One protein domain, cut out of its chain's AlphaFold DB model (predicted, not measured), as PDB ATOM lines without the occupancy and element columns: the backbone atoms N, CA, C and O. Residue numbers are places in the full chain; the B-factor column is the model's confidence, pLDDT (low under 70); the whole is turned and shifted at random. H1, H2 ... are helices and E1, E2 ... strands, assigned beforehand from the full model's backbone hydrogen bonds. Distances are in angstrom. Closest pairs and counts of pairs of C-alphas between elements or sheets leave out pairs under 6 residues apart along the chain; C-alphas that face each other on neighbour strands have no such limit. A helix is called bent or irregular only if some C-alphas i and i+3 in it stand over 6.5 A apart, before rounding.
ATOM      1  N   LEU A 116      -2.994 -52.457 112.610       95.94
ATOM      2  CA  LEU A 116      -2.317 -53.744 112.426       95.94
ATOM      3  C   LEU A 116      -1.249 -53.999 113.496       95.94
ATOM      4  O   LEU A 116      -1.072 -55.141 113.910       95.94
ATOM      5  N   ASP A 117      -0.557 -52.948 113.935       95.81
ATOM      6  CA  ASP A 117       0.454 -52.997 114.992       95.81
ATOM      7  C   ASP A 117       0.266 -51.805 115.950       95.81
ATOM      8  O   ASP A 117       0.864 -50.744 115.761       95.81
ATOM      9  N   PRO A 118      -0.616 -51.924 116.958       94.44
ATOM     10  CA  PRO A 118      -1.015 -50.795 117.794       94.44
ATOM     11  C   PRO A 118       0.085 -50.263 118.724       94.44
ATOM     12  O   PRO A 118      -0.011 -49.112 119.165       94.44
ATOM     13  N   ASP A 119       1.119 -51.061 118.995       94.31
ATOM     14  CA  ASP A 119       2.241 -50.707 119.870       94.31
ATOM     15  C   ASP A 119       3.499 -50.298 119.078       94.31
ATOM     16  O   ASP A 119       4.394 -49.646 119.621       94.31
ATOM     17  N   GLY A 120       3.553 -50.591 117.773       93.06
ATOM     18  CA  GLY A 120       4.689 -50.295 116.892       93.06
ATOM     19  C   GLY A 120       4.913 -48.818 116.544       93.06
ATOM     20  O   GLY A 120       5.911 -48.480 115.904       93.06
ATOM     21  N   PHE A 121       4.025 -47.910 116.967       92.00
ATOM     22  CA  PHE A 121       4.046 -46.496 116.559       92.00
ATOM     23  C   PHE A 121       4.087 -45.502 117.738       92.00
ATOM     24  O   PHE A 121       3.234 -44.613 117.836       92.00
ATOM     25  N   PRO A 122       5.099 -45.563 118.624       91.50
ATOM     26  CA  PRO A 122       5.183 -44.680 119.792       91.50
ATOM     27  C   PRO A 122       5.284 -43.190 119.424       91.50
ATOM     28  O   PRO A 122       4.866 -42.326 120.193       91.50
ATOM     29  N   TYR A 123       5.777 -42.864 118.225       92.75
ATOM     30  CA  TYR A 123       5.863 -41.482 117.740       92.75
ATOM     31  C   TYR A 123       4.490 -40.827 117.493       92.75
ATOM     32  O   TYR A 123       4.419 -39.604 117.367       92.75
ATOM     33  N   LEU A 124       3.396 -41.599 117.445       92.50
ATOM     34  CA  LEU A 124       2.035 -41.062 117.331       92.50
ATOM     35  C   LEU A 124       1.531 -40.459 118.646       92.50
ATOM     36  O   LEU A 124       0.650 -39.599 118.622       92.50
ATOM     37  N   ALA A 125       2.108 -40.854 119.786       91.56
ATOM     38  CA  ALA A 125       1.721 -40.351 121.101       91.56
ATOM     39  C   ALA A 125       1.793 -38.817 121.219       91.56
ATOM     40  O   ALA A 125       0.766 -38.208 121.527       91.56
ATOM     41  N   PRO A 126       2.928 -38.146 120.929       92.75
ATOM     42  CA  PRO A 126       2.994 -36.688 121.013       92.75
ATOM     43  C   PRO A 126       2.023 -35.991 120.049       92.75
ATOM     44  O   PRO A 126       1.433 -34.977 120.416       92.75
ATOM     45  N   LEU A 127       1.799 -36.540 118.849       91.94
ATOM     46  CA  LEU A 127       0.838 -35.987 117.886       91.94
ATOM     47  C   LEU A 127      -0.595 -36.044 118.425       91.94
ATOM     48  O   LEU A 127      -1.331 -35.062 118.323       91.94
ATOM     49  N   LEU A 128      -0.978 -37.171 119.028       92.75
ATOM     50  CA  LEU A 128      -2.294 -37.333 119.633       92.75
ATOM     51  C   LEU A 128      -2.496 -36.426 120.835       92.75
ATOM     52  O   LEU A 128      -3.541 -35.793 120.930       92.75
ATOM     53  N   VAL A 129      -1.502 -36.319 121.717       93.25
ATOM     54  CA  VAL A 129      -1.577 -35.422 122.876       93.25
ATOM     55  C   VAL A 129      -1.775 -33.981 122.412       93.25
ATOM     56  O   VAL A 129      -2.689 -33.310 122.883       93.25
ATOM     57  N   VAL A 130      -0.994 -33.512 121.435       95.50
ATOM     58  CA  VAL A 130      -1.159 -32.161 120.876       95.50
ATOM     59  C   VAL A 130      -2.549 -31.982 120.259       95.50
ATOM     60  O   VAL A 130      -3.218 -30.991 120.548       95.50
ATOM     61  N   ALA A 131      -3.020 -32.939 119.455       92.19
ATOM     62  CA  ALA A 131      -4.348 -32.876 118.845       92.19
ATOM     63  C   ALA A 131      -5.474 -32.833 119.893       92.19
ATOM     64  O   ALA A 131      -6.412 -32.047 119.754       92.19
ATOM     65  N   GLN A 132      -5.367 -33.625 120.961       93.19
ATOM     66  CA  GLN A 132      -6.326 -33.645 122.065       93.19
ATOM     67  C   GLN A 132      -6.305 -32.340 122.863       93.19
ATOM     68  O   GLN A 132      -7.368 -31.790 123.141       93.19
ATOM     69  N   LEU A 133      -5.126 -31.797 123.178       94.81
ATOM     70  CA  LEU A 133      -5.001 -30.509 123.864       94.81
ATOM     71  C   LEU A 133      -5.630 -29.378 123.043       94.81
ATOM     72  O   LEU A 133      -6.387 -28.575 123.586       94.81
ATOM     73  N   ILE A 134      -5.379 -29.347 121.729       95.31
ATOM     74  CA  ILE A 134      -6.013 -28.387 120.817       95.31
ATOM     75  C   ILE A 134      -7.533 -28.579 120.806       95.31
ATOM     76  O   ILE A 134      -8.269 -27.596 120.878       95.31
ATOM     77  N   ALA A 135      -8.018 -29.821 120.730       93.12
ATOM     78  CA  ALA A 135      -9.448 -30.111 120.718       93.12
ATOM     79  C   ALA A 135     -10.137 -29.659 122.015       93.12
ATOM     80  O   ALA A 135     -11.157 -28.974 121.954       93.12
ATOM     81  N   VAL A 136      -9.556 -29.963 123.180       91.88
ATOM     82  CA  VAL A 136     -10.066 -29.535 124.492       91.88
ATOM     83  C   VAL A 136     -10.047 -28.013 124.614       91.88
ATOM     84  O   VAL A 136     -11.053 -27.424 125.006       91.88
ATOM     85  N   ALA A 137      -8.950 -27.361 124.220       93.19
ATOM     86  CA  ALA A 137      -8.856 -25.904 124.221       93.19
ATOM     87  C   ALA A 137      -9.913 -25.266 123.305       93.19
ATOM     88  O   ALA A 137     -10.558 -24.296 123.695       93.19
ATOM     89  N   ALA A 138     -10.148 -25.837 122.119       91.38
ATOM     90  CA  ALA A 138     -11.173 -25.367 121.194       91.38
ATOM     91  C   ALA A 138     -12.595 -25.550 121.751       91.38
ATOM     92  O   ALA A 138     -13.425 -24.657 121.594       91.38
ATOM     93  N   VAL A 139     -12.880 -26.672 122.423       89.38
ATOM     94  CA  VAL A 139     -14.169 -26.908 123.099       89.38
ATOM     95  C   VAL A 139     -14.373 -25.918 124.249       89.38
ATOM     96  O   VAL A 139     -15.440 -25.315 124.346       89.38
ATOM     97  N   ALA A 140     -13.355 -25.701 125.084       89.06
ATOM     98  CA  ALA A 140     -13.414 -24.744 126.188       89.06
ATOM     99  C   ALA A 140     -13.617 -23.308 125.683       89.06
ATOM    100  O   ALA A 140     -14.490 -22.591 126.170       89.06
ATOM    101  N   TRP A 141     -12.864 -22.913 124.651       90.31
ATOM    102  CA  TRP A 141     -13.025 -21.623 123.986       90.31
ATOM    103  C   TRP A 141     -14.434 -21.450 123.419       90.31
ATOM    104  O   TRP A 141     -15.065 -20.415 123.624       90.31
ATOM    105  N   PHE A 142     -14.956 -22.470 122.734       84.94
ATOM    106  CA  PHE A 142     -16.308 -22.454 122.186       84.94
ATOM    107  C   PHE A 142     -17.358 -22.267 123.288       84.94
ATOM    108  O   PHE A 142     -18.203 -21.381 123.186       84.94
ATOM    109  N   ALA A 143     -17.262 -23.035 124.374       82.50
ATOM    110  CA  ALA A 143     -18.166 -22.918 125.515       82.50
ATOM    111  C   ALA A 143     -18.122 -21.522 126.170       82.50
ATOM    112  O   ALA A 143     -19.147 -21.040 126.663       82.50
ATOM    113  N   ALA A 144     -16.957 -20.868 126.153       85.69
ATOM    114  CA  ALA A 144     -16.766 -19.525 126.695       85.69
ATOM    115  C   ALA A 144     -17.275 -18.406 125.766       85.69
ATOM    116  O   ALA A 144     -17.748 -17.384 126.255       85.69
ATOM    117  N   THR A 145     -17.199 -18.586 124.442       78.94
ATOM    118  CA  THR A 145     -17.445 -17.515 123.450       78.94
ATOM    119  C   THR A 145     -18.775 -17.617 122.707       78.94
ATOM    120  O   THR A 145     -19.124 -16.715 121.952       78.94
ATOM    121  N   SER A 146     -19.575 -18.659 122.941       74.88
ATOM    122  CA  SER A 146     -20.841 -18.903 122.234       74.88
ATOM    123  C   SER A 146     -22.003 -17.964 122.623       74.88
ATOM    124  O   SER A 146     -23.157 -18.384 122.535       74.88
ATOM    125  N   GLY A 147     -21.747 -16.742 123.103       74.19
ATOM    126  CA  GLY A 147     -22.793 -15.797 123.529       74.19
ATOM    127  C   GLY A 147     -23.814 -15.525 122.421       74.19
ATOM    128  O   GLY A 147     -25.002 -15.750 122.611       74.19
ATOM    129  N   GLU A 148     -23.334 -15.215 121.218       69.06
ATOM    130  CA  GLU A 148     -24.181 -14.952 120.044       69.06
ATOM    131  C   GLU A 148     -25.050 -16.160 119.652       69.06
ATOM    132  O   GLU A 148     -26.214 -16.018 119.283       69.06
ATOM    133  N   LEU A 149     -24.515 -17.381 119.784       71.62
ATOM    134  CA  LEU A 149     -25.299 -18.600 119.569       71.62
ATOM    135  C   LEU A 149     -26.408 -18.755 120.609       71.62
ATOM    136  O   LEU A 149     -27.488 -19.231 120.263       71.62
ATOM    137  N   ARG A 150     -26.147 -18.392 121.871       77.00
ATOM    138  CA  ARG A 150     -27.160 -18.435 122.932       77.00
ATOM    139  C   ARG A 150     -28.264 -17.421 122.661       77.00
ATOM    140  O   ARG A 150     -29.425 -17.766 122.846       77.00
ATOM    141  N   ASP A 151     -27.924 -16.242 122.149       72.31
ATOM    142  CA  ASP A 151     -28.907 -15.212 121.807       72.31
ATOM    143  C   ASP A 151     -29.802 -15.649 120.640       72.31
ATOM    144  O   ASP A 151     -31.029 -15.547 120.712       72.31
ATOM    145  N   VAL A 152     -29.216 -16.218 119.581       74.56
ATOM    146  CA  VAL A 152     -29.996 -16.750 118.451       74.56
ATOM    147  C   VAL A 152     -30.830 -17.961 118.871       74.56
ATOM    148  O   VAL A 152     -31.983 -18.068 118.467       74.56
ATOM    149  N   ALA A 153     -30.292 -18.867 119.689       79.25
ATOM    150  CA  ALA A 153     -31.016 -20.057 120.140       79.25
ATOM    151  C   ALA A 153     -32.111 -19.748 121.178       79.25
ATOM    152  O   ALA A 153     -33.123 -20.448 121.230       79.25
ATOM    153  N   GLY A 154     -31.911 -18.721 122.008       82.12
ATOM    154  CA  GLY A 154     -32.758 -18.415 123.160       82.12
ATOM    155  C   GLY A 154     -34.069 -17.714 122.811       82.12
ATOM    156  O   GLY A 154     -35.066 -17.910 123.504       82.12
ATOM    157  N   TYR A 155     -34.106 -16.937 121.724       88.31
ATOM    158  CA  TYR A 155     -35.275 -16.132 121.368       88.31
ATOM    159  C   TYR A 155     -35.921 -16.601 120.066       88.31
ATOM    160  O   TYR A 155     -35.344 -16.510 118.982       88.31
ATOM    161  N   HIS A 156     -37.180 -17.038 120.161       91.00
ATOM    162  CA  HIS A 156     -37.961 -17.499 119.011       91.00
ATOM    163  C   HIS A 156     -38.017 -16.464 117.874       91.00
ATOM    164  O   HIS A 156     -37.835 -16.816 116.712       91.00
ATOM    165  N   GLN A 157     -38.206 -15.183 118.205       92.31
ATOM    166  CA  GLN A 157     -38.214 -14.096 117.225       92.31
ATOM    167  C   GLN A 157     -36.888 -13.998 116.457       92.31
ATOM    168  O   GLN A 157     -36.904 -13.917 115.232       92.31
ATOM    169  N   THR A 158     -35.746 -14.085 117.144       92.94
ATOM    170  CA  THR A 158     -34.420 -14.059 116.510       92.94
ATOM    171  C   THR A 158     -34.240 -15.234 115.546       92.94
ATOM    172  O   THR A 158     -33.754 -15.048 114.434       92.94
ATOM    173  N   ARG A 159     -34.716 -16.432 115.909       94.81
ATOM    174  CA  ARG A 159     -34.703 -17.601 115.012       94.81
ATOM    175  C   ARG A 159     -35.552 -17.406 113.755       94.81
ATOM    176  O   ARG A 159     -35.178 -17.901 112.693       94.81
ATOM    177  N   VAL A 160     -36.697 -16.726 113.867       95.81
ATOM    178  CA  VAL A 160     -37.542 -16.393 112.706       95.81
ATOM    179  C   VAL A 160     -36.829 -15.408 111.789       95.81
ATOM    180  O   VAL A 160     -36.736 -15.652 110.587       95.81
ATOM    181  N   ILE A 161     -36.272 -14.337 112.354       96.62
ATOM    182  CA  ILE A 161     -35.532 -13.321 111.597       96.62
ATOM    183  C   ILE A 161     -34.342 -13.957 110.866       96.62
ATOM    184  O   ILE A 161     -34.166 -13.708 109.679       96.62
ATOM    185  N   HIS A 162     -33.611 -14.863 111.517       96.06
ATOM    186  CA  HIS A 162     -32.493 -15.593 110.911       96.06
ATOM    187  C   HIS A 162     -32.928 -16.512 109.762       96.06
ATOM    188  O   HIS A 162     -32.262 -16.598 108.731       96.06
ATOM    189  N   GLY A 163     -34.090 -17.156 109.888       96.75
ATOM    190  CA  GLY A 163     -34.692 -17.885 108.773       96.75
ATOM    191  C   GLY A 163     -35.029 -16.981 107.585       96.75
ATOM    192  O   GLY A 163     -34.775 -17.348 106.436       96.75
ATOM    193  N   ILE A 164     -35.573 -15.790 107.851       98.00
ATOM    194  CA  ILE A 164     -35.901 -14.804 106.815       98.00
ATOM    195  C   ILE A 164     -34.627 -14.236 106.174       98.00
ATOM    196  O   ILE A 164     -34.615 -14.061 104.958       98.00
ATOM    197  N   GLU A 165     -33.548 -14.009 106.928       97.81
ATOM    198  CA  GLU A 165     -32.237 -13.598 106.400       97.81
ATOM    199  C   GLU A 165     -31.743 -14.590 105.334       97.81
ATOM    200  O   GLU A 165     -31.492 -14.207 104.189       97.81
ATOM    201  N   HIS A 166     -31.685 -15.884 105.675       97.44
ATOM    202  CA  HIS A 166     -31.266 -16.934 104.743       97.44
ATOM    203  C   HIS A 166     -32.148 -16.997 103.493       97.44
ATOM    204  O   HIS A 166     -31.643 -17.116 102.374       97.44
ATOM    205  N   ALA A 167     -33.465 -16.918 103.678       98.00
ATOM    206  CA  ALA A 167     -34.405 -16.950 102.570       98.00
ATOM    207  C   ALA A 167     -34.261 -15.712 101.674       98.00
ATOM    208  O   ALA A 167     -34.251 -15.845 100.453       98.00
ATOM    209  N   THR A 168     -34.058 -14.533 102.263       98.31
ATOM    210  CA  THR A 168     -33.809 -13.279 101.538       98.31
ATOM    211  C   THR A 168     -32.538 -13.384 100.704       98.31
ATOM    212  O   THR A 168     -32.564 -13.074  99.516       98.31
ATOM    213  N   ALA A 169     -31.441 -13.878 101.285       97.06
ATOM    214  CA  ALA A 169     -30.183 -14.075 100.569       97.06
ATOM    215  C   ALA A 169     -30.340 -15.034  99.374       97.06
ATOM    216  O   ALA A 169     -29.803 -14.766  98.301       97.06
ATOM    217  N   LYS A 170     -31.121 -16.116  99.519       97.06
ATOM    218  CA  LYS A 170     -31.431 -17.025  98.403       97.06
ATOM    219  C   LYS A 170     -32.263 -16.358  97.313       97.06
ATOM    220  O   LYS A 170     -31.914 -16.484  96.146       97.06
ATOM    221  N   VAL A 171     -33.321 -15.635  97.680       97.88
ATOM    222  CA  VAL A 171     -34.166 -14.908  96.717       97.88
ATOM    223  C   VAL A 171     -33.349 -13.854  95.962       97.88
ATOM    224  O   VAL A 171     -33.521 -13.683  94.758       97.88
ATOM    225  N   LEU A 172     -32.423 -13.165  96.633       96.44
ATOM    226  CA  LEU A 172     -31.501 -12.235  95.979       96.44
ATOM    227  C   LEU A 172     -30.560 -12.959  95.009       96.44
ATOM    228  O   LEU A 172     -30.416 -12.516  93.869       96.44
ATOM    229  N   ALA A 173     -29.990 -14.097  95.412       94.50
ATOM    230  CA  ALA A 173     -29.124 -14.896  94.548       94.50
ATOM    231  C   ALA A 173     -29.870 -15.418  93.305       94.50
ATOM    232  O   ALA A 173     -29.336 -15.356  92.199       94.50
ATOM    233  N   GLU A 174     -31.130 -15.846  93.451       95.50
ATOM    234  CA  GLU A 174     -32.014 -16.210  92.330       95.50
ATOM    235  C   GLU A 174     -32.220 -15.041  91.347       95.50
ATOM    236  O   GLU A 174     -32.380 -15.255  90.145       95.50
ATOM    237  N   ARG A 175     -32.163 -13.799  91.841       94.50
ATOM    238  CA  ARG A 175     -32.257 -12.559  91.053       94.50
ATOM    239  C   ARG A 175     -30.895 -12.053  90.554       94.50
ATOM    240  O   ARG A 175     -30.819 -10.957  90.005       94.50
ATOM    241  N   GLY A 176     -29.828 -12.836  90.723       91.69
ATOM    242  CA  GLY A 176     -28.475 -12.502  90.272       91.69
ATOM    243  C   GLY A 176     -27.693 -11.580  91.211       91.69
ATOM    244  O   GLY A 176     -26.662 -11.050  90.804       91.69
ATOM    245  N   LEU A 177     -28.161 -11.386  92.447       91.00
ATOM    246  CA  LEU A 177     -27.505 -10.567  93.463       91.00
ATOM    247  C   LEU A 177     -27.039 -11.437  94.637       91.00
ATOM    248  O   LEU A 177     -27.821 -11.800  95.511       91.00
ATOM    249  N   GLU A 178     -25.752 -11.772  94.677       91.50
ATOM    250  CA  GLU A 178     -25.197 -12.614  95.741       91.50
ATOM    251  C   GLU A 178     -24.776 -11.785  96.962       91.50
ATOM    252  O   GLU A 178     -23.890 -10.932  96.885       91.50
ATOM    253  N   ALA A 179     -25.382 -12.070  98.117       92.56
ATOM    254  CA  ALA A 179     -24.871 -11.599  99.401       92.56
ATOM    255  C   ALA A 179     -23.629 -12.419  99.796       92.56
ATOM    256  O   ALA A 179     -23.632 -13.651  99.721       92.56
ATOM    257  N   ARG A 180     -22.565 -11.748 100.245       90.38
ATOM    258  CA  ARG A 180     -21.322 -12.391 100.708       90.38
ATOM    259  C   ARG A 180     -21.499 -13.038 102.076       90.38
ATOM    260  O   ARG A 180     -20.985 -14.129 102.322       90.38
ATOM    261  N   SER A 181     -22.208 -12.341 102.953       91.75
ATOM    262  CA  SER A 181     -22.482 -12.734 104.330       91.75
ATOM    263  C   SER A 181     -23.787 -12.113 104.801       91.75
ATOM    264  O   SER A 181     -24.277 -11.142 104.221       91.75
ATOM    265  N   GLY A 182     -24.333 -12.685 105.865       92.62
ATOM    266  CA  GLY A 182     -25.419 -12.092 106.615       92.62
ATOM    267  C   GLY A 182     -25.255 -12.364 108.103       92.62
ATOM    268  O   GLY A 182     -24.503 -13.259 108.511       92.62
ATOM    269  N   GLN A 183     -25.887 -11.515 108.904       92.19
ATOM    270  CA  GLN A 183     -25.873 -11.617 110.354       92.19
ATOM    271  C   GLN A 183     -27.225 -11.188 110.910       92.19
ATOM    272  O   GLN A 183     -27.736 -10.119 110.580       92.19
ATOM    273  N   THR A 184     -27.779 -11.999 111.804       93.19
ATOM    274  CA  THR A 184     -29.030 -11.695 112.497       93.19
ATOM    275  C   THR A 184     -28.770 -11.240 113.926       93.19
ATOM    276  O   THR A 184     -28.004 -11.862 114.661       93.19
ATOM    277  N   THR A 185     -29.490 -10.197 114.330       89.06
ATOM    278  CA  THR A 185     -29.547  -9.673 115.699       89.06
ATOM    279  C   THR A 185     -31.020  -9.505 116.099       89.06
ATOM    280  O   THR A 185     -31.939  -9.748 115.317       89.06
ATOM    281  N   HIS A 186     -31.296  -9.119 117.343       87.56
ATOM    282  CA  HIS A 186     -32.663  -8.897 117.804       87.56
ATOM    283  C   HIS A 186     -33.380  -7.813 116.970       87.56
ATOM    284  O   HIS A 186     -32.963  -6.657 116.957       87.56
ATOM    285  N   GLY A 187     -34.454  -8.193 116.266       90.06
ATOM    286  CA  GLY A 187     -35.301  -7.283 115.477       90.06
ATOM    287  C   GLY A 187     -34.767  -6.885 114.091       90.06
ATOM    288  O   GLY A 187     -35.450  -6.157 113.368       90.06
ATOM    289  N   LEU A 188     -33.575  -7.343 113.693       95.50
ATOM    290  CA  LEU A 188     -32.990  -7.012 112.392       95.50
ATOM    291  C   LEU A 188     -32.029  -8.087 111.884       95.50
ATOM    292  O   LEU A 188     -31.490  -8.874 112.659       95.50
ATOM    293  N   PHE A 189     -31.745  -8.058 110.589       97.00
ATOM    294  CA  PHE A 189     -30.577  -8.727 110.024       97.00
ATOM    295  C   PHE A 189     -29.822  -7.795 109.081       97.00
ATOM    296  O   PHE A 189     -30.370  -6.810 108.584       97.00
ATOM    297  N   THR A 190     -28.560  -8.108 108.825       96.88
ATOM    298  CA  THR A 190     -27.726  -7.418 107.844       96.88
ATOM    299  C   THR A 190     -27.319  -8.361 106.726       96.88
ATOM    300  O   THR A 190     -27.125  -9.550 106.964       96.88
ATOM    301  N   LEU A 191     -27.176  -7.830 105.514       96.25
ATOM    302  CA  LEU A 191     -26.593  -8.523 104.365       96.25
ATOM    303  C   LEU A 191     -25.453  -7.685 103.798       96.25
ATOM    304  O   LEU A 191     -25.637  -6.496 103.526       96.25
ATOM    305  N   ASP A 192     -24.304  -8.320 103.592       94.06
ATOM    306  CA  ASP A 192     -23.122  -7.685 103.023       94.06
ATOM    307  C   ASP A 192     -23.000  -8.014 101.538       94.06
ATOM    308  O   ASP A 192     -23.063  -9.176 101.128       94.06
ATOM    309  N   PHE A 193     -22.738  -6.994 100.736       92.31
ATOM    310  CA  PHE A 193     -22.519  -7.088  99.300       92.31
ATOM    311  C   PHE A 193     -21.163  -6.492  98.947       92.31
ATOM    312  O   PHE A 193     -20.671  -5.581  99.615       92.31
ATOM    313  N   GLU A 194     -20.558  -6.998  97.879       88.19
ATOM    314  CA  GLU A 194     -19.367  -6.384  97.297       88.19
ATOM    315  C   GLU A 194     -19.728  -5.033  96.667       88.19
ATOM    316  O   GLU A 194     -20.738  -4.927  95.965       88.19
ATOM    317  N   HIS A 195     -18.924  -4.003  96.940       80.31
ATOM    318  CA  HIS A 195     -19.066  -2.696  96.315       80.31
ATOM    319  C   HIS A 195     -18.109  -2.575  95.125       80.31
ATOM    320  O   HIS A 195     -16.920  -2.332  95.283       80.31
ATOM    321  N   ASP A 196     -18.641  -2.717  93.916       72.88
ATOM    322  CA  ASP A 196     -17.908  -2.557  92.649       72.88
ATOM    323  C   ASP A 196     -17.856  -1.098  92.140       72.88
ATOM    324  O   ASP A 196     -17.542  -0.836  90.978       72.88
ATOM    325  N   GLY A 197     -18.223  -0.127  92.987       62.25
ATOM    326  CA  GLY A 197     -18.288   1.297  92.636       62.25
ATOM    327  C   GLY A 197     -19.445   1.688  91.705       62.25
ATOM    328  O   GLY A 197     -19.637   2.871  91.443       62.25
ATOM    329  N   THR A 198     -20.246   0.726  91.237       58.91
ATOM    330  CA  THR A 198     -21.486   0.949  90.464       58.91
ATOM    331  C   THR A 198     -22.741   0.463  91.194       58.91
ATOM    332  O   THR A 198     -23.860   0.568  90.691       58.91
ATOM    333  N   SER A 199     -22.572  -0.089  92.392       58.56
ATOM    334  CA  SER A 199     -23.517  -1.049  92.946       58.56
ATOM    335  C   SER A 199     -24.725  -0.383  93.613       58.56
ATOM    336  O   SER A 199     -24.657   0.205  94.693       58.56
ATOM    337  N   TYR A 200     -25.862  -0.571  92.942       65.56
ATOM    338  CA  TYR A 200     -27.220  -0.600  93.476       65.56
ATOM    339  C   TYR A 200     -27.753   0.729  94.041       65.56
ATOM    340  O   TYR A 200     -28.024   0.860  95.243       65.56
ATOM    341  N   GLU A 201     -28.029   1.694  93.153       70.62
ATOM    342  CA  GLU A 201     -28.915   2.832  93.470       70.62
ATOM    343  C   GLU A 201     -30.203   2.351  94.164       70.62
ATOM    344  O   GLU A 201     -30.614   2.932  95.164       70.62
ATOM    345  N   ASN A 202     -30.728   1.196  93.740       85.75
ATOM    346  CA  ASN A 202     -31.962   0.600  94.249       85.75
ATOM    347  C   ASN A 202     -31.756  -0.593  95.204       85.75
ATOM    348  O   ASN A 202     -32.649  -1.433  95.315       85.75
ATOM    349  N   LEU A 203     -30.603  -0.713  95.886       90.44
ATOM    350  CA  LEU A 203     -30.334  -1.856  96.784       90.44
ATOM    351  C   LEU A 203     -31.437  -2.045  97.822       90.44
ATOM    352  O   LEU A 203     -31.909  -3.156  98.028       90.44
ATOM    353  N   GLU A 204     -31.852  -0.952  98.460       94.19
ATOM    354  CA  GLU A 204     -32.846  -0.979  99.532       94.19
ATOM    355  C   GLU A 204     -34.183  -1.530  99.033       94.19
ATOM    356  O   GLU A 204     -34.783  -2.369  99.701       94.19
ATOM    357  N   ALA A 205     -34.613  -1.115  97.835       94.69
ATOM    358  CA  ALA A 205     -35.827  -1.615  97.200       94.69
ATOM    359  C   ALA A 205     -35.698  -3.100  96.834       94.69
ATOM    360  O   ALA A 205     -36.562  -3.893  97.194       94.69
ATOM    361  N   MET A 206     -34.589  -3.509  96.212       95.12
ATOM    362  CA  MET A 206     -34.371  -4.914  95.841       95.12
ATOM    363  C   MET A 206     -34.314  -5.840  97.059       95.12
ATOM    364  O   MET A 206     -34.909  -6.917  97.036       95.12
ATOM    365  N   VAL A 207     -33.629  -5.423  98.129       97.31
ATOM    366  CA  VAL A 207     -33.543  -6.178  99.387       97.31
ATOM    367  C   VAL A 207     -34.901  -6.221 100.081       97.31
ATOM    368  O   VAL A 207     -35.304  -7.286 100.541       97.31
ATOM    369  N   ARG A 208     -35.645  -5.107 100.115       98.06
ATOM    370  CA  ARG A 208     -37.009  -5.069 100.663       98.06
ATOM    371  C   ARG A 208     -37.944  -6.016  99.916       98.06
ATOM    372  O   ARG A 208     -38.678  -6.771 100.558       98.06
ATOM    373  N   ASP A 209     -37.908  -5.993  98.589       97.94
ATOM    374  CA  ASP A 209     -38.745  -6.841  97.742       97.94
ATOM    375  C   ASP A 209     -38.366  -8.314  97.892       97.94
ATOM    376  O   ASP A 209     -39.241  -9.172  97.969       97.94
ATOM    377  N   ALA A 210     -37.070  -8.626  97.965       98.25
ATOM    378  CA  ALA A 210     -36.599  -9.988  98.186       98.25
ATOM    379  C   ALA A 210     -36.962 -10.510  99.582       98.25
ATOM    380  O   ALA A 210     -37.379 -11.656  99.708       98.25
ATOM    381  N   ALA A 211     -36.857  -9.677 100.618       98.44
ATOM    382  CA  ALA A 211     -37.246 -10.050 101.975       98.44
ATOM    383  C   ALA A 211     -38.761 -10.261 102.091       98.44
ATOM    384  O   ALA A 211     -39.212 -11.218 102.717       98.44
ATOM    385  N   SER A 212     -39.557  -9.412 101.439       98.25
ATOM    386  CA  SER A 212     -41.017  -9.557 101.397       98.25
ATOM    387  C   SER A 212     -41.438 -10.829 100.650       98.25
ATOM    388  O   SER A 212     -42.312 -11.562 101.116       98.25
ATOM    389  N   ASP A 213     -40.779 -11.131  99.529       98.50
ATOM    390  CA  ASP A 213     -40.973 -12.367  98.764       98.50
ATOM    391  C   ASP A 213     -40.556 -13.608  99.573       98.50
ATOM    392  O   ASP A 213     -41.319 -14.563  99.694       98.50
ATOM    393  N   ALA A 214     -39.405 -13.562 100.248       98.31
ATOM    394  CA  ALA A 214     -38.945 -14.618 101.146       98.31
ATOM    395  C   ALA A 214     -39.953 -14.912 102.273       98.31
ATOM    396  O   ALA A 214     -40.284 -16.073 102.521       98.31
ATOM    397  N   ILE A 215     -40.483 -13.871 102.928       97.81
ATOM    398  CA  ILE A 215     -41.533 -14.005 103.950       97.81
ATOM    399  C   ILE A 215     -42.776 -14.673 103.352       97.81
ATOM    400  O   ILE A 215     -43.321 -15.601 103.952       97.81
ATOM    401  N   SER A 216     -43.216 -14.219 102.174       97.38
ATOM    402  CA  SER A 216     -44.365 -14.786 101.464       97.38
ATOM    403  C   SER A 216     -44.165 -16.279 101.186       97.38
ATOM    404  O   SER A 216     -44.969 -17.103 101.621       97.38
ATOM    405  N   ARG A 217     -43.046 -16.655 100.561       97.88
ATOM    406  CA  ARG A 217     -42.723 -18.046 100.206       97.88
ATOM    407  C   ARG A 217     -42.632 -18.956 101.431       97.88
ATOM    408  O   ARG A 217     -43.202 -20.046 101.418       97.88
ATOM    409  N   ILE A 218     -42.015 -18.505 102.530       96.81
ATOM    410  CA  ILE A 218     -41.991 -19.277 103.787       96.81
ATOM    411  C   ILE A 218     -43.412 -19.501 104.323       96.81
ATOM    412  O   ILE A 218     -43.726 -20.616 104.746       96.81
ATOM    413  N   ARG A 219     -44.288 -18.484 104.282       94.00
ATOM    414  CA  ARG A 219     -45.696 -18.620 104.707       94.00
ATOM    415  C   ARG A 219     -46.484 -19.584 103.822       94.00
ATOM    416  O   ARG A 219     -47.361 -20.275 104.332       94.00
ATOM    417  N   PHE A 220     -46.157 -19.659 102.533       96.06
ATOM    418  CA  PHE A 220     -46.749 -20.606 101.583       96.06
ATOM    419  C   PHE A 220     -46.093 -22.000 101.595       96.06
ATOM    420  O   PHE A 220     -46.435 -22.844 100.770       96.06
ATOM    421  N   GLY A 221     -45.207 -22.281 102.558       94.56
ATOM    422  CA  GLY A 221     -44.678 -23.624 102.819       94.56
ATOM    423  C   GLY A 221     -43.274 -23.892 102.276       94.56
ATOM    424  O   GLY A 221     -42.740 -24.981 102.491       94.56
ATOM    425  N   GLU A 222     -42.614 -22.918 101.640       96.62
ATOM    426  CA  GLU A 222     -41.233 -23.058 101.152       96.62
ATOM    427  C   GLU A 222     -40.189 -22.912 102.277       96.62
ATOM    428  O   GLU A 222     -39.236 -22.133 102.211       96.62
ATOM    429  N   HIS A 223     -40.341 -23.690 103.348       94.69
ATOM    430  CA  HIS A 223     -39.492 -23.621 104.543       94.69
ATOM    431  C   HIS A 223     -38.010 -23.910 104.263       94.69
ATOM    432  O   HIS A 223     -37.135 -23.462 105.002       94.69
ATOM    433  N   THR A 224     -37.696 -24.622 103.178       94.50
ATOM    434  CA  THR A 224     -36.315 -24.921 102.772       94.50
ATOM    435  C   THR A 224     -35.507 -23.678 102.402       94.50
ATOM    436  O   THR A 224     -34.273 -23.729 102.421       94.50
ATOM    437  N   LEU A 225     -36.162 -22.555 102.095       95.81
ATOM    438  CA  LEU A 225     -35.487 -21.277 101.866       95.81
ATOM    439  C   LEU A 225     -34.749 -20.787 103.113       95.81
ATOM    440  O   LEU A 225     -33.655 -20.247 102.989       95.81
ATOM    441  N   ALA A 226     -35.280 -21.076 104.301       96.06
ATOM    442  CA  ALA A 226     -34.740 -20.605 105.571       96.06
ATOM    443  C   ALA A 226     -33.456 -21.328 106.030       96.06
ATOM    444  O   ALA A 226     -32.855 -20.941 107.032       96.06
ATOM    445  N   TYR A 227     -33.015 -22.379 105.328       94.38
ATOM    446  CA  TYR A 227     -31.810 -23.144 105.685       94.38
ATOM    447  C   TYR A 227     -30.691 -22.926 104.670       94.38
ATOM    448  O   TYR A 227     -30.904 -23.128 103.474       94.38
ATOM    449  N   HIS A 228     -29.484 -22.586 105.121       91.38
ATOM    450  CA  HIS A 228     -28.363 -22.278 104.229       91.38
ATOM    451  C   HIS A 228     -27.106 -23.097 104.552       91.38
ATOM    452  O   HIS A 228     -26.625 -23.086 105.680       91.38
ATOM    453  N   GLU A 229     -26.521 -23.780 103.561       85.44
ATOM    454  CA  GLU A 229     -25.371 -24.681 103.775       85.44
ATOM    455  C   GLU A 229     -24.099 -23.971 104.250       85.44
ATOM    456  O   GLU A 229     -23.245 -24.585 104.887       85.44
ATOM    457  N   ARG A 230     -23.965 -22.681 103.930       83.81
ATOM    458  CA  ARG A 230     -22.797 -21.864 104.291       83.81
ATOM    459  C   ARG A 230     -23.081 -20.902 105.445       83.81
ATOM    460  O   ARG A 230     -22.369 -19.918 105.597       83.81
ATOM    461  N   CYS A 231     -24.126 -21.148 106.236       88.31
ATOM    462  CA  CYS A 231     -24.370 -20.355 107.441       88.31
ATOM    463  C   CYS A 231     -23.231 -20.562 108.453       88.31
ATOM    464  O   CYS A 231     -22.762 -21.691 108.651       88.31
ATOM    465  N   GLY A 232     -22.839 -19.491 109.151       86.00
ATOM    466  CA  GLY A 232     -21.848 -19.543 110.228       86.00
ATOM    467  C   GLY A 232     -22.183 -20.601 111.284       86.00
ATOM    468  O   GLY A 232     -21.297 -21.338 111.714       86.00
ATOM    469  N   THR A 233     -23.469 -20.777 111.613       85.81
ATOM    470  CA  THR A 233     -23.923 -21.804 112.566       85.81
ATOM    471  C   THR A 233     -23.608 -23.230 112.105       85.81
ATOM    472  O   THR A 233     -23.205 -24.052 112.922       85.81
ATOM    473  N   SER A 234     -23.690 -23.538 110.805       88.88
ATOM    474  CA  SER A 234     -23.338 -24.871 110.293       88.88
ATOM    475  C   SER A 234     -21.842 -25.136 110.308       88.88
ATOM    476  O   SER A 234     -21.430 -26.232 110.686       88.88
ATOM    477  N   PHE A 235     -21.021 -24.145 109.953       89.06
ATOM    478  CA  PHE A 235     -19.569 -24.272 110.091       89.06
ATOM    479  C   PHE A 235     -19.172 -24.473 111.549       89.06
ATOM    480  O   PHE A 235     -18.345 -25.330 111.860       89.06
ATOM    481  N   LEU A 236     -19.783 -23.701 112.440       89.25
ATOM    482  CA  LEU A 236     -19.504 -23.738 113.863       89.25
ATOM    483  C   LEU A 236     -19.887 -25.086 114.478       89.25
ATOM    484  O   LEU A 236     -19.055 -25.715 115.130       89.25
ATOM    485  N   VAL A 237     -21.091 -25.581 114.185       90.25
ATOM    486  CA  VAL A 237     -21.553 -26.915 114.595       90.25
ATOM    487  C   VAL A 237     -20.654 -28.010 114.024       90.25
ATOM    488  O   VAL A 237     -20.241 -28.899 114.761       90.25
ATOM    489  N   GLY A 238     -20.278 -27.935 112.745       91.81
ATOM    490  CA  GLY A 238     -19.368 -28.905 112.132       91.81
ATOM    491  C   GLY A 238     -18.002 -28.967 112.826       91.81
ATOM    492  O   GLY A 238     -17.485 -30.053 113.089       91.81
ATOM    493  N   ARG A 239     -17.436 -27.807 113.187       92.31
ATOM    494  CA  ARG A 239     -16.178 -27.734 113.948       92.31
ATOM    495  C   ARG A 239     -16.342 -28.262 115.369       92.31
ATOM    496  O   ARG A 239     -15.454 -28.973 115.827       92.31
ATOM    497  N   ALA A 240     -17.461 -27.968 116.029       91.75
ATOM    498  CA  ALA A 240     -17.759 -28.486 117.360       91.75
ATOM    499  C   ALA A 240     -17.873 -30.018 117.360       91.75
ATOM    500  O   ALA A 240     -17.284 -30.669 118.212       91.75
ATOM    501  N   VAL A 241     -18.559 -30.614 116.377       94.25
ATOM    502  CA  VAL A 241     -18.650 -32.081 116.239       94.25
ATOM    503  C   VAL A 241     -17.264 -32.702 116.072       94.25
ATOM    504  O   VAL A 241     -16.956 -33.696 116.729       94.25
ATOM    505  N   LEU A 242     -16.409 -32.105 115.237       95.81
ATOM    506  CA  LEU A 242     -15.035 -32.563 115.034       95.81
ATOM    507  C   LEU A 242     -14.206 -32.501 116.325       95.81
ATOM    508  O   LEU A 242     -13.600 -33.502 116.709       95.81
ATOM    509  N   THR A 243     -14.179 -31.353 117.005       95.19
ATOM    510  CA  THR A 243     -13.366 -31.185 118.220       95.19
ATOM    511  C   THR A 243     -13.889 -32.031 119.376       95.19
ATOM    512  O   THR A 243     -13.088 -32.652 120.071       95.19
ATOM    513  N   LEU A 244     -15.211 -32.139 119.543       95.25
ATOM    514  CA  LEU A 244     -15.822 -33.016 120.544       95.25
ATOM    515  C   LEU A 244     -15.514 -34.485 120.270       95.25
ATOM    516  O   LEU A 244     -15.220 -35.214 121.207       95.25
ATOM    517  N   THR A 245     -15.523 -34.915 119.007       97.19
ATOM    518  CA  THR A 245     -15.198 -36.300 118.643       97.19
ATOM    519  C   THR A 245     -13.745 -36.629 118.982       97.19
ATOM    520  O   THR A 245     -13.485 -37.638 119.633       97.19
ATOM    521  N   ILE A 246     -12.796 -35.758 118.618       97.00
ATOM    522  CA  ILE A 246     -11.372 -35.946 118.944       97.00
ATOM    523  C   ILE A 246     -11.158 -35.975 120.465       97.00
ATOM    524  O   ILE A 246     -10.483 -36.869 120.974       97.00
ATOM    525  N   ALA A 247     -11.752 -35.029 121.200       95.44
ATOM    526  CA  ALA A 247     -11.621 -34.960 122.653       95.44
ATOM    527  C   ALA A 247     -12.266 -36.170 123.355       95.44
ATOM    528  O   ALA A 247     -11.662 -36.743 124.260       95.44
ATOM    529  N   ALA A 248     -13.458 -36.590 122.920       96.56
ATOM    530  CA  ALA A 248     -14.175 -37.726 123.495       96.56
ATOM    531  C   ALA A 248     -13.433 -39.047 123.267       96.56
ATOM    532  O   ALA A 248     -13.306 -39.833 124.201       96.56
ATOM    533  N   ILE A 249     -12.899 -39.272 122.060       97.62
ATOM    534  CA  ILE A 249     -12.091 -40.462 121.761       97.62
ATOM    535  C   ILE A 249     -10.824 -40.470 122.613       97.62
ATOM    536  O   ILE A 249     -10.511 -41.493 123.214       97.62
ATOM    537  N   GLY A 250     -10.123 -39.336 122.713       94.56
ATOM    538  CA  GLY A 250      -8.923 -39.226 123.541       94.56
ATOM    539  C   GLY A 250      -9.184 -39.526 125.016       94.56
ATOM    540  O   GLY A 250      -8.475 -40.327 125.621       94.56
ATOM    541  N   LEU A 251     -10.246 -38.942 125.578       95.88
ATOM    542  CA  LEU A 251     -10.648 -39.181 126.962       95.88
ATOM    543  C   LEU A 251     -11.078 -40.636 127.194       95.88
ATOM    544  O   LEU A 251     -10.642 -41.255 128.161       95.88
ATOM    545  N   ALA A 252     -11.901 -41.200 126.306       97.19
ATOM    546  CA  ALA A 252     -12.346 -42.588 126.408       97.19
ATOM    547  C   ALA A 252     -11.168 -43.567 126.312       97.19
ATOM    548  O   ALA A 252     -11.084 -44.507 127.101       97.19
ATOM    549  N   ALA A 253     -10.229 -43.319 125.396       96.69
ATOM    550  CA  ALA A 253      -9.018 -44.114 125.256       96.69
ATOM    551  C   ALA A 253      -8.147 -44.075 126.514       96.69
ATOM    552  O   ALA A 253      -7.670 -45.123 126.948       96.69
ATOM    553  N   LEU A 254      -7.994 -42.900 127.132       95.12
ATOM    554  CA  LEU A 254      -7.267 -42.750 128.391       95.12
ATOM    555  C   LEU A 254      -7.933 -43.532 129.532       95.12
ATOM    556  O   LEU A 254      -7.244 -44.214 130.282       95.12
ATOM    557  N   ILE A 255      -9.263 -43.456 129.650       97.06
ATOM    558  CA  ILE A 255     -10.029 -44.142 130.706       97.06
ATOM    559  C   ILE A 255      -9.944 -45.666 130.560       97.06
ATOM    560  O   ILE A 255      -9.803 -46.372 131.555       97.06
ATOM    561  N   VAL A 256     -10.041 -46.176 129.330       97.38
ATOM    562  CA  VAL A 256     -10.042 -47.621 129.044       97.38
ATOM    563  C   VAL A 256      -8.620 -48.194 128.947       97.38
ATOM    564  O   VAL A 256      -8.444 -49.408 128.995       97.38
ATOM    565  N   GLY A 257      -7.595 -47.343 128.835       95.69
ATOM    566  CA  GLY A 257      -6.212 -47.774 128.636       95.69
ATOM    567  C   GLY A 257      -5.970 -48.341 127.235       95.69
ATOM    568  O   GLY A 257      -5.276 -49.345 127.086       95.69
ATOM    569  N   LEU A 258      -6.569 -47.735 126.203       96.06
ATOM    570  CA  LEU A 258      -6.388 -48.184 124.822       96.06
ATOM    571  C   LEU A 258      -4.941 -47.951 124.342       96.06
ATOM    572  O   LEU A 258      -4.406 -46.854 124.532       96.06
ATOM    573  N   PRO A 259      -4.338 -48.929 123.640       96.19
ATOM    574  CA  PRO A 259      -3.084 -48.742 122.919       96.19
ATOM    575  C   PRO A 259      -3.083 -47.501 122.022       96.19
ATOM    576  O   PRO A 259      -4.115 -47.095 121.462       96.19
ATOM    577  N   ILE A 260      -1.905 -46.901 121.851       94.81
ATOM    578  CA  ILE A 260      -1.781 -45.620 121.150       94.81
ATOM    579  C   ILE A 260      -2.176 -45.725 119.676       94.81
ATOM    580  O   ILE A 260      -2.827 -44.818 119.156       94.81
ATOM    581  N   GLY A 261      -1.859 -46.843 119.015       95.06
ATOM    582  CA  GLY A 261      -2.214 -47.054 117.617       95.06
ATOM    583  C   GLY A 261      -3.725 -47.148 117.392       95.06
ATOM    584  O   GLY A 261      -4.254 -46.480 116.503       95.06
ATOM    585  N   TYR A 262      -4.454 -47.856 118.264       97.00
ATOM    586  CA  TYR A 262      -5.921 -47.880 118.215       97.00
ATOM    587  C   TYR A 262      -6.525 -46.508 118.496       97.00
ATOM    588  O   TYR A 262      -7.430 -46.075 117.782       97.00
ATOM    589  N   THR A 263      -5.993 -45.786 119.482       96.75
ATOM    590  CA  THR A 263      -6.420 -44.412 119.776       96.75
ATOM    591  C   THR A 263      -6.221 -43.504 118.561       96.75
ATOM    592  O   THR A 263      -7.111 -42.721 118.219       96.75
ATOM    593  N   PHE A 264      -5.086 -43.638 117.866       97.00
ATOM    594  CA  PHE A 264      -4.784 -42.878 116.656       97.00
ATOM    595  C   PHE A 264      -5.761 -43.199 115.534       97.00
ATOM    596  O   PHE A 264      -6.380 -42.290 114.978       97.00
ATOM    597  N   ALA A 265      -5.950 -44.484 115.241       97.12
ATOM    598  CA  ALA A 265      -6.838 -44.931 114.183       97.12
ATOM    599  C   ALA A 265      -8.293 -44.503 114.424       97.12
ATOM    600  O   ALA A 265      -8.934 -43.976 113.514       97.12
ATOM    601  N   LEU A 266      -8.790 -44.649 115.658       97.94
ATOM    602  CA  LEU A 266     -10.120 -44.180 116.047       97.94
ATOM    603  C   LEU A 266     -10.234 -42.660 115.925       97.94
ATOM    604  O   LEU A 266     -11.229 -42.174 115.396       97.94
ATOM    605  N   THR A 267      -9.219 -41.907 116.355       97.12
ATOM    606  CA  THR A 267      -9.217 -40.438 116.246       97.12
ATOM    607  C   THR A 267      -9.268 -39.992 114.786       97.12
ATOM    608  O   THR A 267     -10.076 -39.132 114.440       97.12
ATOM    609  N   VAL A 268      -8.455 -40.593 113.909       96.81
ATOM    610  CA  VAL A 268      -8.454 -40.294 112.470       96.81
ATOM    611  C   VAL A 268      -9.797 -40.669 111.843       96.81
ATOM    612  O   VAL A 268     -10.428 -39.828 111.203       96.81
ATOM    613  N   GLY A 269     -10.276 -41.897 112.062       97.62
ATOM    614  CA  GLY A 269     -11.562 -42.363 111.538       97.62
ATOM    615  C   GLY A 269     -12.739 -41.513 112.023       97.62
ATOM    616  O   GLY A 269     -13.569 -41.083 111.221       97.62
ATOM    617  N   GLY A 270     -12.767 -41.190 113.315       97.62
ATOM    618  CA  GLY A 270     -13.752 -40.307 113.931       97.62
ATOM    619  C   GLY A 270     -13.705 -38.890 113.364       97.62
ATOM    620  O   GLY A 270     -14.753 -38.322 113.073       97.62
ATOM    621  N   ALA A 271     -12.515 -38.334 113.124       96.44
ATOM    622  CA  ALA A 271     -12.361 -37.022 112.500       96.44
ATOM    623  C   ALA A 271     -12.904 -36.993 111.061       96.44
ATOM    624  O   ALA A 271     -13.648 -36.076 110.710       96.44
ATOM    625  N   PHE A 272     -12.598 -38.001 110.238       96.75
ATOM    626  CA  PHE A 272     -13.170 -38.113 108.891       96.75
ATOM    627  C   PHE A 272     -14.689 -38.284 108.925       96.75
ATOM    628  O   PHE A 272     -15.392 -37.622 108.158       96.75
ATOM    629  N   GLY A 273     -15.205 -39.106 109.845       97.25
ATOM    630  CA  GLY A 273     -16.639 -39.237 110.088       97.25
ATOM    631  C   GLY A 273     -17.277 -37.893 110.447       97.25
ATOM    632  O   GLY A 273     -18.219 -37.459 109.790       97.25
ATOM    633  N   ALA A 274     -16.715 -37.177 111.422       96.31
ATOM    634  CA  ALA A 274     -17.187 -35.860 111.834       96.31
ATOM    635  C   ALA A 274     -17.203 -34.853 110.673       96.31
ATOM    636  O   ALA A 274     -18.184 -34.132 110.503       96.31
ATOM    637  N   ILE A 275     -16.163 -34.831 109.832       94.12
ATOM    638  CA  ILE A 275     -16.105 -33.969 108.641       94.12
ATOM    639  C   ILE A 275     -17.194 -34.349 107.628       94.12
ATOM    640  O   ILE A 275     -17.873 -33.464 107.104       94.12
ATOM    641  N   ALA A 276     -17.398 -35.644 107.371       94.44
ATOM    642  CA  ALA A 276     -18.419 -36.126 106.441       94.44
ATOM    643  C   ALA A 276     -19.843 -35.769 106.907       94.44
ATOM    644  O   ALA A 276     -20.680 -35.357 106.101       94.44
ATOM    645  N   PHE A 277     -20.106 -35.853 108.214       94.38
ATOM    646  CA  PHE A 277     -21.406 -35.532 108.808       94.38
ATOM    647  C   PHE A 277     -21.574 -34.056 109.205       94.38
ATOM    648  O   PHE A 277     -22.677 -33.646 109.568       94.38
ATOM    649  N   ALA A 278     -20.539 -33.220 109.081       91.31
ATOM    650  CA  ALA A 278     -20.585 -31.817 109.498       91.31
ATOM    651  C   ALA A 278     -21.723 -31.031 108.824       91.31
ATOM    652  O   ALA A 278     -22.440 -30.280 109.483       91.31
ATOM    653  N   ARG A 279     -21.924 -31.228 107.515       91.50
ATOM    654  CA  ARG A 279     -22.987 -30.551 106.752       91.50
ATOM    655  C   ARG A 279     -24.398 -30.958 107.190       91.50
ATOM    656  O   ARG A 279     -25.157 -30.064 107.564       91.50
ATOM    657  N   PRO A 280     -24.787 -32.251 107.175       94.12
ATOM    658  CA  PRO A 280     -26.136 -32.640 107.581       94.12
ATOM    659  C   PRO A 280     -26.422 -32.290 109.044       94.12
ATOM    660  O   PRO A 280     -27.513 -31.807 109.344       94.12
ATOM    661  N   VAL A 281     -25.439 -32.439 109.938       93.88
ATOM    662  CA  VAL A 281     -25.587 -32.049 111.347       93.88
ATOM    663  C   VAL A 281     -25.737 -30.532 111.484       93.88
ATOM    664  O   VAL A 281     -26.586 -30.068 112.240       93.88
ATOM    665  N   GLY A 282     -24.995 -29.745 110.701       92.94
ATOM    666  CA  GLY A 282     -25.138 -28.292 110.652       92.94
ATOM    667  C   GLY A 282     -26.523 -27.831 110.186       92.94
ATOM    668  O   GLY A 282     -27.081 -26.909 110.776       92.94
ATOM    669  N   ILE A 283     -27.100 -28.469 109.163       93.19
ATOM    670  CA  ILE A 283     -28.466 -28.166 108.694       93.19
ATOM    671  C   ILE A 283     -29.513 -28.605 109.722       93.19
ATOM    672  O   ILE A 283     -30.487 -27.888 109.955       93.19
ATOM    673  N   ALA A 284     -29.318 -29.757 110.367       94.12
ATOM    674  CA  ALA A 284     -30.186 -30.190 111.453       94.12
ATOM    675  C   ALA A 284     -30.160 -29.175 112.607       94.12
ATOM    676  O   ALA A 284     -31.214 -28.731 113.051       94.12
ATOM    677  N   ALA A 285     -28.977 -28.728 113.032       92.56
ATOM    678  CA  ALA A 285     -28.846 -27.710 114.070       92.56
ATOM    679  C   ALA A 285     -29.564 -26.403 113.697       92.56
ATOM    680  O   ALA A 285     -30.234 -25.823 114.547       92.56
ATOM    681  N   GLN A 286     -29.522 -25.979 112.428       93.81
ATOM    682  CA  GLN A 286     -30.331 -24.840 111.986       93.81
ATOM    683  C   GLN A 286     -31.824 -25.070 112.209       93.81
ATOM    684  O   GLN A 286     -32.480 -24.258 112.857       93.81
ATOM    685  N   ARG A 287     -32.354 -26.197 111.728       93.75
ATOM    686  CA  ARG A 287     -33.783 -26.535 111.830       93.75
ATOM    687  C   ARG A 287     -34.288 -26.559 113.268       93.75
ATOM    688  O   ARG A 287     -35.385 -26.081 113.541       93.75
ATOM    689  N   TRP A 288     -33.499 -27.129 114.172       92.25
ATOM    690  CA  TRP A 288     -33.938 -27.379 115.542       92.25
ATOM    691  C   TRP A 288     -33.587 -26.245 116.507       92.25
ATOM    692  O   TRP A 288     -34.339 -26.010 117.450       92.25
ATOM    693  N   ILE A 289     -32.481 -25.531 116.273       91.88
ATOM    694  CA  ILE A 289     -31.884 -24.626 117.265       91.88
ATOM    695  C   ILE A 289     -31.873 -23.174 116.785       91.88
ATOM    696  O   ILE A 289     -32.324 -22.306 117.520       91.88
ATOM    697  N   THR A 290     -31.373 -22.878 115.580       92.00
ATOM    698  CA  THR A 290     -31.027 -21.485 115.216       92.00
ATOM    699  C   THR A 290     -31.978 -20.811 114.231       92.00
ATOM    700  O   THR A 290     -31.901 -19.597 114.064       92.00
ATOM    701  N   VAL A 291     -32.889 -21.560 113.609       94.75
ATOM    702  CA  VAL A 291     -33.867 -21.056 112.635       94.75
ATOM    703  C   VAL A 291     -35.267 -21.525 113.013       94.75
ATOM    704  O   VAL A 291     -35.449 -22.656 113.460       94.75
ATOM    705  N   SER A 292     -36.264 -20.659 112.845       94.62
ATOM    706  CA  SER A 292     -37.685 -20.989 112.961       94.62
ATOM    707  C   SER A 292     -38.411 -20.478 111.723       94.62
ATOM    708  O   SER A 292     -38.141 -19.380 111.248       94.62
ATOM    709  N   THR A 293     -39.339 -21.266 111.194       95.25
ATOM    710  CA  THR A 293     -40.271 -20.837 110.138       95.25
ATOM    711  C   THR A 293     -41.696 -20.684 110.673       95.25
ATOM    712  O   THR A 293     -42.630 -20.512 109.896       95.25
ATOM    713  N   ASP A 294     -41.870 -20.775 111.994       93.62
ATOM    714  CA  ASP A 294     -43.155 -20.697 112.685       93.62
ATOM    715  C   ASP A 294     -43.451 -19.241 113.067       93.62
ATOM    716  O   ASP A 294     -42.923 -18.729 114.045       93.62
ATOM    717  N   PHE A 295     -44.262 -18.536 112.282       93.94
ATOM    718  CA  PHE A 295     -44.718 -17.179 112.600       93.94
ATOM    719  C   PHE A 295     -46.086 -16.907 111.965       93.94
ATOM    720  O   PHE A 295     -46.431 -17.501 110.944       93.94
ATOM    721  N   ALA A 296     -46.882 -16.016 112.565       87.75
ATOM    722  CA  ALA A 296     -48.181 -15.624 112.008       87.75
ATOM    723  C   ALA A 296     -47.997 -14.660 110.829       87.75
ATOM    724  O   ALA A 296     -48.563 -14.849 109.746       87.75
ATOM    725  N   SER A 297     -47.160 -13.645 111.037       92.88
ATOM    726  CA  SER A 297     -46.753 -12.687 110.014       92.88
ATOM    727  C   SER A 297     -45.395 -12.083 110.351       92.88
ATOM    728  O   SER A 297     -45.004 -12.015 111.511       92.88
ATOM    729  N   ALA A 298     -44.697 -11.612 109.327       94.81
ATOM    730  CA  ALA A 298     -43.514 -10.782 109.467       94.81
ATOM    731  C   ALA A 298     -43.611  -9.646 108.448       94.81
ATOM    732  O   ALA A 298     -44.157  -9.846 107.359       94.81
ATOM    733  N   VAL A 299     -43.124  -8.461 108.801       95.38
ATOM    734  CA  VAL A 299     -43.172  -7.282 107.933       95.38
ATOM    735  C   VAL A 299     -41.821  -6.589 107.953       95.38
ATOM    736  O   VAL A 299     -41.272  -6.302 109.016       95.38
ATOM    737  N   VAL A 300     -41.298  -6.292 106.765       97.44
ATOM    738  CA  VAL A 300     -40.100  -5.463 106.613       97.44
ATOM    739  C   VAL A 300     -40.484  -4.017 106.899       97.44
ATOM    740  O   VAL A 300     -41.127  -3.357 106.080       97.44
ATOM    741  N   THR A 301     -40.092  -3.501 108.059       97.06
ATOM    742  CA  THR A 301     -40.430  -2.130 108.461       97.06
ATOM    743  C   THR A 301     -39.512  -1.137 107.760       97.06
ATOM    744  O   THR A 301     -39.965  -0.162 107.159       97.06
ATOM    745  N   ARG A 302     -38.210  -1.425 107.730       96.88
ATOM    746  CA  ARG A 302     -37.202  -0.518 107.185       96.88
ATOM    747  C   ARG A 302     -36.023  -1.283 106.595       96.88
ATOM    748  O   ARG A 302     -35.651  -2.337 107.098       96.88
ATOM    749  N   VAL A 303     -35.449  -0.735 105.529       97.62
ATOM    750  CA  VAL A 303     -34.182  -1.188 104.953       97.62
ATOM    751  C   VAL A 303     -33.295   0.037 104.842       97.62
ATOM    752  O   VAL A 303     -33.707   1.002 104.208       97.62
ATOM    753  N   ASP A 304     -32.130   0.002 105.480       95.50
ATOM    754  CA  ASP A 304     -31.112   1.045 105.376       95.50
ATOM    755  C   ASP A 304     -29.893   0.502 104.636       95.50
ATOM    756  O   ASP A 304     -29.419  -0.596 104.930       95.50
ATOM    757  N   LYS A 305     -29.330   1.292 103.726       92.69
ATOM    758  CA  LYS A 305     -28.032   1.023 103.108       92.69
ATOM    759  C   LYS A 305     -26.919   1.768 103.839       92.69
ATOM    760  O   LYS A 305     -27.003   2.972 104.076       92.69
ATOM    761  N   ARG A 306     -25.825   1.070 104.135       91.31
ATOM    762  CA  ARG A 306     -24.559   1.661 104.584       91.31
ATOM    763  C   ARG A 306     -23.422   1.241 103.669       91.31
ATOM    764  O   ARG A 306     -23.433   0.146 103.120       91.31
ATOM    765  N   VAL A 307     -22.437   2.114 103.532       88.06
ATOM    766  CA  VAL A 307     -21.155   1.787 102.909       88.06
ATOM    767  C   VAL A 307     -20.168   1.511 104.039       88.06
ATOM    768  O   VAL A 307     -20.151   2.245 105.031       88.06
ATOM    769  N   SER A 308     -19.398   0.433 103.928       84.38
ATOM    770  CA  SER A 308     -18.333   0.120 104.883       84.38
ATOM    771  C   SER A 308     -17.248   1.207 104.864       84.38
ATOM    772  O   SER A 308     -17.104   1.940 103.889       84.38
ATOM    773  N   ALA A 309     -16.491   1.345 105.955       79.00
ATOM    774  CA  ALA A 309     -15.526   2.436 106.139       79.00
ATOM    775  C   ALA A 309     -14.368   2.417 105.119       79.00
ATOM    776  O   ALA A 309     -13.832   3.461 104.761       79.00
ATOM    777  N   ASP A 310     -14.002   1.224 104.663       80.50
ATOM    778  CA  ASP A 310     -13.048   0.924 103.589       80.50
ATOM    779  C   ASP A 310     -13.622   1.181 102.181       80.50
ATOM    780  O   ASP A 310     -12.866   1.243 101.213       80.50
ATOM    781  N   GLY A 311     -14.939   1.366 102.057       81.19
ATOM    782  CA  GLY A 311     -15.627   1.591 100.789       81.19
ATOM    783  C   GLY A 311     -15.758   0.344  99.916       81.19
ATOM    784  O   GLY A 311     -16.213   0.464  98.789       81.19
ATOM    785  N   ASP A 312     -15.386  -0.845 100.391       84.56
ATOM    786  CA  ASP A 312     -15.372  -2.067  99.571       84.56
ATOM    787  C   ASP A 312     -16.668  -2.891  99.663       84.56
ATOM    788  O   ASP A 312     -16.876  -3.852  98.915       84.56
ATOM    789  N   ARG A 313     -17.555  -2.512 100.588       88.44
ATOM    790  CA  ARG A 313     -18.777  -3.245 100.914       88.44
ATOM    791  C   ARG A 313     -19.978  -2.333 101.068       88.44
ATOM    792  O   ARG A 313     -19.899  -1.250 101.652       88.44
ATOM    793  N   LEU A 314     -21.117  -2.840 100.611       91.50
ATOM    794  CA  LEU A 314     -22.436  -2.304 100.917       91.50
ATOM    795  C   LEU A 314     -23.116  -3.216 101.928       91.50
ATOM    796  O   LEU A 314     -23.180  -4.423 101.732       91.50
ATOM    797  N   ILE A 315     -23.650  -2.627 102.987       94.25
ATOM    798  CA  ILE A 315     -24.342  -3.329 104.061       94.25
ATOM    799  C   ILE A 315     -25.806  -2.906 104.003       94.25
ATOM    800  O   ILE A 315     -26.121  -1.732 104.209       94.25
ATOM    801  N   ALA A 316     -26.703  -3.846 103.718       96.44
ATOM    802  CA  ALA A 316     -28.138  -3.629 103.848       96.44
ATOM    803  C   ALA A 316     -28.583  -4.063 105.246       96.44
ATOM    804  O   ALA A 316     -28.405  -5.219 105.616       96.44
ATOM    805  N   ILE A 317     -29.164  -3.148 106.015       97.44
ATOM    806  CA  ILE A 317     -29.703  -3.393 107.353       97.44
ATOM    807  C   ILE A 317     -31.219  -3.483 107.229       97.44
ATOM    808  O   ILE A 317     -31.875  -2.496 106.904       97.44
ATOM    809  N   VAL A 318     -31.776  -4.659 107.487       98.19
ATOM    810  CA  VAL A 318     -33.198  -4.964 107.326       98.19
ATOM    811  C   VAL A 318     -33.833  -5.105 108.702       98.19
ATOM    812  O   VAL A 318     -33.548  -6.047 109.436       98.19
ATOM    813  N   MET A 319     -34.708  -4.169 109.052       97.94
ATOM    814  CA  MET A 319     -35.519  -4.225 110.266       97.94
ATOM    815  C   MET A 319     -36.822  -4.962 109.978       97.94
ATOM    816  O   MET A 319     -37.520  -4.658 109.003       97.94
ATOM    817  N   ILE A 320     -37.148  -5.928 110.833       95.56
ATOM    818  CA  ILE A 320     -38.323  -6.783 110.673       95.56
ATOM    819  C   ILE A 320     -39.097  -6.831 111.976       95.56
ATOM    820  O   ILE A 320     -38.548  -7.150 113.030       95.56
ATOM    821  N   ASP A 321     -40.396  -6.578 111.867       95.44
ATOM    822  CA  ASP A 321     -41.338  -6.886 112.931       95.44
ATOM    823  C   ASP A 321     -41.932  -8.279 112.697       95.44
ATOM    824  O   ASP A 321     -42.366  -8.601 111.586       95.44
ATOM    825  N   VAL A 322     -41.912  -9.123 113.728       94.00
ATOM    826  CA  VAL A 322     -42.368 -10.516 113.659       94.00
ATOM    827  C   VAL A 322     -43.492 -10.704 114.656       94.00
ATOM    828  O   VAL A 322     -43.291 -10.603 115.863       94.00
ATOM    829  N   ILE A 323     -44.660 -11.083 114.146       91.62
ATOM    830  CA  ILE A 323     -45.793 -11.490 114.966       91.62
ATOM    831  C   ILE A 323     -45.713 -13.010 115.140       91.62
ATOM    832  O   ILE A 323     -45.878 -13.757 114.161       91.62
ATOM    833  N   PRO A 324     -45.438 -13.504 116.361       86.06
ATOM    834  CA  PRO A 324     -45.373 -14.933 116.608       86.06
ATOM    835  C   PRO A 324     -46.746 -15.562 116.377       86.06
ATOM    836  O   PRO A 324     -47.790 -14.942 116.590       86.06
ATOM    837  N   LYS A 325     -46.755 -16.827 115.955       85.44
ATOM    838  CA  LYS A 325     -47.987 -17.607 115.956       85.44
ATOM    839  C   LYS A 325     -48.399 -17.808 117.412       85.44
ATOM    840  O   LYS A 325     -47.612 -18.343 118.192       85.44
TER     841      LYS A 325
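What this domain is: This is residues 116 to 325 of the 337 residues of an uncharacterized protein of Deltaproteobacteria bacterium (UniProt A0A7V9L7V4). The model has two lobes: a head, in which the helices H3 and H4 cover one face of a four-stranded sheet and leave its other face bare, and a long arm, in which H1 crosses a helical hairpin of H6 and H7a. H2 and H7b lie where arm and head join. The printed part has 210 residues, with seven named helices and four named strands in the order H1 H2 H3 E1 E2 H4 H5 H6 H7 E3 E4. The antiparallel sheet has the order E1 E2 E4 E3, and the class is mixed, helices and strands. The whole is loose, with a radius of gyration of the C-alphas of 21.6 A, and elongated, spanning 67 by 42 by 29 A.

Where its parts are: The sheet holds E1, residues 181 to 185, E2, residues 188 to 194, 20.3 A, E4, residues 313 to 323, 31.5 A, and E3, residues 297 to 307, 30.3 A. E4 ends at C-alpha 323 (-45.793, -11.490, 114.966). H3 is residues 156 to 174, 27.4 A, H4 residues 203 to 219, 24.1 A, H5 residues 223 to 226 and H2 residues 147 to 154. H1, residues 124 to 145, 31.2 A, begins at C-alpha 124 (2.035, -41.062, 117.331). H6 is residues 232 to 256, 35.8 A. H7, residues 260 to 290, was assigned as one helix by its hydrogen bonds but is bent, with C-alphas 276 and 279 7.2 A apart; its arms are H7a, residues 260 to 276, 24.2 A, and H7b, residues 279 to 290, itself irregular, with C-alphas 287 and 290 6.7 A apart.

How they stand to each other: The sheet is twisted. N 190 and O 183 of the hairpin E1 and E2 are 2.8 A apart, N 191 and O 316 of E2 and E4 2.9 A, and N 317 and O 304 of the hairpin E3 and E4 2.8 A, each within hydrogen-bond range. H3 and H4 are on the same face, two layers, helices on one face of a sheet. H4's height over the sheet is 7.1 A. H3 touches H4 with residues 164 to 172 alone, closest at the C-alphas of Thr 168 and Ala 211, 4.7 A. H5 touches H3, closest at the C-alphas of Gly 163 and Ala 226, 4.2 A. H2 only grazes the sheet. H7b touches H6, closest at the C-alphas of Ser 234 and Gly 282, 3.9 A. H6 and H7a touch at a shallow tilt of 19 degrees, opposite ways, closest at the C-alphas of Leu 242 and Ala 274, 5.1 A. H1 touches H6 at a steep tilt of 48 degrees, closest at the C-alphas of Ala 135 and Thr 243, 4.8 A. Every O i to N i+4 pair is within hydrogen-bond range in H1, H2, H3, H4, H6, H7a and H7b; H5 is too short for such a pair.

The domain as a whole: The two C-alphas farthest apart, those of Asp 119 and Glu 201, are 67.3 A apart. The printed part has no cut, and no link is long. pLDDT is under 70 at residue 148 and residues 197 to 200.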